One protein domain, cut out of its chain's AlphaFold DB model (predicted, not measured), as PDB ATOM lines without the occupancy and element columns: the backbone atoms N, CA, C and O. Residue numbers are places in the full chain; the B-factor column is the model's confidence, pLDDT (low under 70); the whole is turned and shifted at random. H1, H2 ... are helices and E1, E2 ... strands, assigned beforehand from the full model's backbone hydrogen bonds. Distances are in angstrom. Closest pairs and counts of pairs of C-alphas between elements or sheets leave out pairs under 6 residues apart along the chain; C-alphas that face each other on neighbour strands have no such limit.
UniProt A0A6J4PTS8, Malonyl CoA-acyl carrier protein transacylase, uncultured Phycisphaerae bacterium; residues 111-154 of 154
ATOM      1  N   GLU A 111      -7.289 -11.123  90.164       86.56
ATOM      2  CA  GLU A 111      -7.322 -11.932  91.394       86.56
ATOM      3  C   GLU A 111      -6.329 -11.452  92.462       86.56
ATOM      4  O   GLU A 111      -6.607 -11.552  93.656       86.56
ATOM      5  N   ASP A 112      -5.193 -10.887  92.045       87.06
ATOM      6  CA  ASP A 112      -4.180 -10.336  92.950       87.06
ATOM      7  C   ASP A 112      -4.597  -8.983  93.562       87.06
ATOM      8  O   ASP A 112      -3.987  -8.502  94.522       87.06
ATOM      9  N   GLY A 113      -5.654  -8.367  93.020       86.31
ATOM     10  CA  GLY A 113      -6.176  -7.080  93.448       86.31
ATOM     11  C   GLY A 113      -5.272  -5.892  93.117       86.31
ATOM     12  O   GLY A 113      -5.517  -4.804  93.642       86.31
ATOM     13  N   THR A 114      -4.228  -6.058  92.305       84.31
ATOM     14  CA  THR A 114      -3.259  -4.988  92.020       84.31
ATOM     15  C   THR A 114      -3.509  -4.293  90.687       84.31
ATOM     16  O   THR A 114      -2.993  -3.197  90.467       84.31
ATOM     17  N   GLY A 115      -4.296  -4.908  89.799       83.50
ATOM     18  CA  GLY A 115      -4.432  -4.463  88.414       83.50
ATOM     19  C   GLY A 115      -3.110  -4.540  87.656       83.50
ATOM     20  O   GLY A 115      -2.832  -3.658  86.850       83.50
ATOM     21  N   ALA A 116      -2.270  -5.533  87.974       84.94
ATOM     22  CA  ALA A 116      -0.942  -5.725  87.389       84.94
ATOM     23  C   ALA A 116      -0.032  -4.480  87.486       84.94
ATOM     24  O   ALA A 116       0.734  -4.178  86.572       84.94
ATOM     25  N   GLY A 117      -0.134  -3.725  88.586       85.19
ATOM     26  CA  GLY A 117       0.654  -2.505  88.800       85.19
ATOM     27  C   GLY A 117       0.220  -1.304  87.951       85.19
ATOM     28  O   GLY A 117       0.962  -0.325  87.866       85.19
ATOM     29  N   ALA A 118      -0.962  -1.353  87.327       88.56
ATOM     30  CA  ALA A 118      -1.491  -0.242  86.548       88.56
ATOM     31  C   ALA A 118      -1.696   1.021  87.399       88.56
ATOM     32  O   ALA A 118      -2.035   0.977  88.586       88.56
ATOM     33  N   ARG A 119      -1.551   2.180  86.751       90.31
ATOM     34  CA  ARG A 119      -1.936   3.473  87.318       90.31
ATOM     35  C   ARG A 119      -3.449   3.652  87.192       90.31
ATOM     36  O   ARG A 119      -3.989   3.577  86.092       90.31
ATOM     37  N   PHE A 120      -4.125   3.939  88.304       93.50
ATOM     38  CA  PHE A 120      -5.569   4.164  88.325       93.50
ATOM     39  C   PHE A 120      -5.879   5.655  88.370       93.50
ATOM     40  O   PHE A 120      -5.457   6.364  89.282       93.50
ATOM     41  N   VAL A 121      -6.667   6.121  87.407       94.44
ATOM     42  CA  VAL A 121      -7.020   7.533  87.270       94.44
ATOM     43  C   VAL A 121      -8.538   7.669  87.187       94.44
ATOM     44  O   VAL A 121      -9.170   7.120  86.289       94.44
ATOM     45  N   GLU A 122      -9.132   8.416  88.114       95.25
ATOM     46  CA  GLU A 122     -10.495   8.931  87.994       95.25
ATOM     47  C   GLU A 122     -10.438  10.311  87.342       95.25
ATOM     48  O   GLU A 122      -9.905  11.258  87.921       95.25
ATOM     49  N   LEU A 123     -11.019  10.434  86.151       94.06
ATOM     50  CA  LEU A 123     -11.164  11.709  85.459       94.06
ATOM     51  C   LEU A 123     -12.606  12.203  85.587       94.06
ATOM     52  O   LEU A 123     -13.456  11.907  84.748       94.06
ATOM     53  N   ALA A 124     -12.899  12.901  86.681       87.62
ATOM     54  CA  ALA A 124     -14.229  13.412  86.986       87.62
ATOM     55  C   ALA A 124     -14.158  14.521  88.046       87.62
ATOM     56  O   ALA A 124     -13.251  14.527  88.884       87.62
ATOM     57  N   PRO A 125     -15.138  15.439  88.091       87.19
ATOM     58  CA  PRO A 125     -15.262  16.345  89.222       87.19
ATOM     59  C   PRO A 125     -15.532  15.550  90.510       87.19
ATOM     60  O   PRO A 125     -16.522  14.827  90.627       87.19
ATOM     61  N   GLY A 126     -14.661  15.717  91.506       91.62
ATOM     62  CA  GLY A 126     -14.775  15.055  92.805       91.62
ATOM     63  C   GLY A 126     -13.921  13.791  92.923       91.62
ATOM     64  O   GLY A 126     -12.828  13.716  92.375       91.62
ATOM     65  N   ARG A 127     -14.381  12.841  93.746       95.06
ATOM     66  CA  ARG A 127     -13.624  11.626  94.118       95.06
ATOM     67  C   ARG A 127     -14.514  10.403  94.347       95.06
ATOM     68  O   ARG A 127     -14.237   9.565  95.212       95.06
ATOM     69  N   THR A 128     -15.673  10.377  93.695       95.31
ATOM     70  CA  THR A 128     -16.719   9.389  93.982       95.31
ATOM     71  C   THR A 128     -16.262   8.000  93.566       95.31
ATOM     72  O   THR A 128     -16.294   7.092  94.395       95.31
ATOM     73  N   LEU A 129     -15.781   7.831  92.331       96.38
ATOM     74  CA  LEU A 129     -15.321   6.540  91.825       96.38
ATOM     75  C   LEU A 129     -14.080   6.069  92.583       96.38
ATOM     76  O   LEU A 129     -14.027   4.900  92.958       96.38
ATOM     77  N   ALA A 130     -13.147   6.967  92.925       96.00
ATOM     78  CA  ALA A 130     -12.019   6.640  93.794       96.00
ATOM     79  C   ALA A 130     -12.465   6.153  95.179       96.00
ATOM     80  O   ALA A 130     -11.934   5.172  95.701       96.00
ATOM     81  N   GLY A 131     -13.468   6.803  95.773       96.31
ATOM     82  CA  GLY A 131     -14.064   6.368  97.035       96.31
ATOM     83  C   GLY A 131     -14.705   4.982  96.934       96.31
ATOM     84  O   GLY A 131     -14.488   4.140  97.807       96.31
ATOM     85  N   LEU A 132     -15.457   4.718  95.859       97.12
ATOM     86  CA  LEU A 132     -16.066   3.412  95.594       97.12
ATOM     87  C   LEU A 132     -15.010   2.325  95.373       97.12
ATOM     88  O   LEU A 132     -15.074   1.279  96.014       97.12
ATOM     89  N   ALA A 133     -14.007   2.594  94.541       95.75
ATOM     90  CA  ALA A 133     -12.890   1.691  94.287       95.75
ATOM     91  C   ALA A 133     -12.153   1.335  95.588       95.75
ATOM     92  O   ALA A 133     -11.936   0.159  95.866       95.75
ATOM     93  N   LYS A 134     -11.869   2.317  96.455       94.81
ATOM     94  CA  LYS A 134     -11.216   2.078  97.756       94.81
ATOM     95  C   LYS A 134     -12.077   1.294  98.750       94.81
ATOM     96  O   LYS A 134     -11.525   0.639  99.633       94.81
ATOM     97  N   ARG A 135     -13.410   1.331  98.626       96.00
ATOM     98  CA  ARG A 135     -14.306   0.450  99.401       96.00
ATOM     99  C   ARG A 135     -14.261  -1.000  98.925       96.00
ATOM    100  O   ARG A 135     -14.525  -1.886  99.729       96.00
ATOM    101  N   ILE A 136     -13.949  -1.227  97.652       95.12
ATOM    102  CA  ILE A 136     -13.774  -2.566  97.074       95.12
ATOM    103  C   ILE A 136     -12.383  -3.096  97.428       95.12
ATOM    104  O   ILE A 136     -12.256  -4.211  97.923       95.12
ATOM    105  N   ASN A 137     -11.347  -2.275  97.236       93.62
ATOM    106  CA  ASN A 137      -9.975  -2.584  97.610       93.62
ATOM    107  C   ASN A 137      -9.236  -1.319  98.079       93.62
ATOM    108  O   ASN A 137      -8.909  -0.426  97.297       93.62
ATOM    109  N   ARG A 138      -8.913  -1.273  99.376       91.75
ATOM    110  CA  ARG A 138      -8.274  -0.118 100.032       91.75
ATOM    111  C   ARG A 138      -6.862   0.187  99.534       91.75
ATOM    112  O   ARG A 138      -6.386   1.290  99.782       91.75
ATOM    113  N   ARG A 139      -6.190  -0.776  98.893       89.12
ATOM    114  CA  ARG A 139      -4.802  -0.645  98.426       89.12
ATOM    115  C   ARG A 139      -4.690  -0.059  97.020       89.12
ATOM    116  O   ARG A 139      -3.575   0.210  96.594       89.12
ATOM    117  N   LEU A 140      -5.806   0.158  96.316       90.69
ATOM    118  CA  LEU A 140      -5.765   0.677  94.950       90.69
ATOM    119  C   LEU A 140      -5.186   2.104  94.906       90.69
ATOM    120  O   LEU A 140      -5.749   3.009  95.545       90.69
ATOM    121  N   PRO A 141      -4.101   2.329  94.140       89.69
ATOM    122  CA  PRO A 141      -3.463   3.632  94.002       89.69
ATOM    123  C   PRO A 141      -4.220   4.478  92.968       89.69
ATOM    124  O   PRO A 141      -3.738   4.712  91.866       89.69
ATOM    125  N   ILE A 142      -5.441   4.894  93.320       93.88
ATOM    126  CA  ILE A 142      -6.289   5.733  92.464       93.88
ATOM    127  C   ILE A 142      -6.116   7.223  92.764       93.88
ATOM    128  O   ILE A 142      -6.263   7.665  93.912       93.88
ATOM    129  N   GLU A 143      -5.825   7.980  91.712       93.81
ATOM    130  CA  GLU A 143      -5.708   9.436  91.692       93.81
ATOM    131  C   GLU A 143      -6.953  10.040  91.027       93.81
ATOM    132  O   GLU A 143      -7.395   9.542  89.993       93.81
ATOM    133  N   SER A 144      -7.519  11.109  91.591       94.81
ATOM    134  CA  SER A 144      -8.682  11.796  91.012       94.81
ATOM    135  C   SER A 144      -8.271  13.162  90.466       94.81
ATOM    136  O   SER A 144      -7.683  13.966  91.190       94.81
ATOM    137  N   PHE A 145      -8.629  13.443  89.215       94.25
ATOM    138  CA  PHE A 145      -8.393  14.718  88.541       94.25
ATOM    139  C   PHE A 145      -9.708  15.267  87.992       94.25
ATOM    140  O   PHE A 145     -10.498  14.540  87.392       94.25
ATOM    141  N   ALA A 146      -9.938  16.570  88.174       89.75
ATOM    142  CA  ALA A 146     -11.156  17.221  87.694       89.75
ATOM    143  C   ALA A 146     -11.161  17.433  86.170       89.75
ATOM    144  O   ALA A 146     -12.229  17.461  85.564       89.75
ATOM    145  N   THR A 147      -9.981  17.593  85.562       87.75
ATOM    146  CA  THR A 147      -9.799  17.859  84.129       87.75
ATOM    147  C   THR A 147      -8.611  17.085  83.574       87.75
ATOM    148  O   THR A 147      -7.707  16.698  84.319       87.75
ATOM    149  N   ALA A 148      -8.613  16.863  82.256       86.12
ATOM    150  CA  ALA A 148      -7.538  16.143  81.577       86.12
ATOM    151  C   ALA A 148      -6.209  16.913  81.634       86.12
ATOM    152  O   ALA A 148      -5.163  16.303  81.796       86.12
ATOM    153  N   ASP A 149      -6.253  18.245  81.606       87.38
ATOM    154  CA  ASP A 149      -5.055  19.098  81.635       87.38
ATOM    155  C   ASP A 149      -4.239  18.963  82.931       87.38
ATOM    156  O   ASP A 149      -3.051  19.271  82.965       87.38
ATOM    157  N   ALA A 150      -4.868  18.499  84.015       84.56
ATOM    158  CA  ALA A 150      -4.197  18.271  85.290       84.56
ATOM    159  C   ALA A 150      -3.397  16.953  85.328       84.56
ATOM    160  O   ALA A 150      -2.612  16.739  86.258       84.56
ATOM    161  N   LEU A 151      -3.582  16.064  84.343       85.06
ATOM    162  CA  LEU A 151      -2.811  14.832  84.225       85.06
ATOM    163  C   LEU A 151      -1.403  15.137  83.719       85.06
ATOM    164  O   LEU A 151      -1.199  15.582  82.593       85.06
ATOM    165  N   LYS A 152      -0.407  14.829  84.551       75.75
ATOM    166  CA  LYS A 152       0.986  14.800  84.103       75.75
ATOM    167  C   LYS A 152       1.199  13.585  83.186       75.75
ATOM    168  O   LYS A 152       0.744  12.496  83.567       75.75
ATOM    169  N   PRO A 153       1.882  13.753  82.035       69.25
ATOM    170  CA  PRO A 153       2.301  12.635  81.195       69.25
ATOM    171  C   PRO A 153       3.094  11.610  82.012       69.25
ATOM    172  O   PRO A 153       3.794  11.987  82.957       69.25
ATOM    173  N   VAL A 154       2.935  10.334  81.660       61.66
ATOM    174  CA  VAL A 154       3.733   9.217  82.190       61.66
ATOM    175  C   VAL A 154       5.009   9.092  81.375       61.66
ATOM    176  O   VAL A 154       4.900   9.206  80.134       61.66
TER     177      VAL A 154
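AT A GLANCE: This is residues 111 to 154 of the 154 residues of the protein "Malonyl CoA-acyl carrier protein transacylase" of uncultured Phycisphaerae bacterium (UniProt A0A6J4PTS8). The printed part has little regular structure: two short parallel strands, E1 and E2, side by side, with one helix, H1, packed over them and unnamed stretches at both ends. Along the chain come E1, H1, E2, a strand-helix-strand unit, two parallel neighbour strands with a helix between, its crossover right-handed. Of 44 printed residues, 17 are in named elements, a mixed class; the whole is flat, 32 by 23 by 11 A, and only just compact, close to loose, with a radius of gyration of the C-alphas of 11.0 A.

HOW THE PARTS SIT: E1, residues 120 to 123, and E2, residues 142 to 145, are parallel at 23 degrees; N 122 and O 143 are within hydrogen-bond range at 2.8 A, N 143 and O 120 at 2.9 A. The closest C-alphas of E1 and H1, residues 128 to 136, are those of Glu 122 and Ala 130, 6.4 A apart; those of H1 and E2 are Ala 130 and Ile 142, 6.0 A. In H1 every O i to N i+4 pair is within hydrogen-bond range.

IN THESE COORDINATES: E1 begins at C-alpha 120 (-5.569, 4.164, 88.325) and spans 9.8 A. H1 spans 12.7 A. E2 spans 10.0 A to C-alpha 145 (-8.393, 14.718, 88.541).

THE WHOLE: The C-alphas of Glu 111 and Asp 149, the two farthest apart, are 32.6 A apart. The printed part has no cut, and both links are tight. Residues 153 to 154 are under 70 in pLDDT.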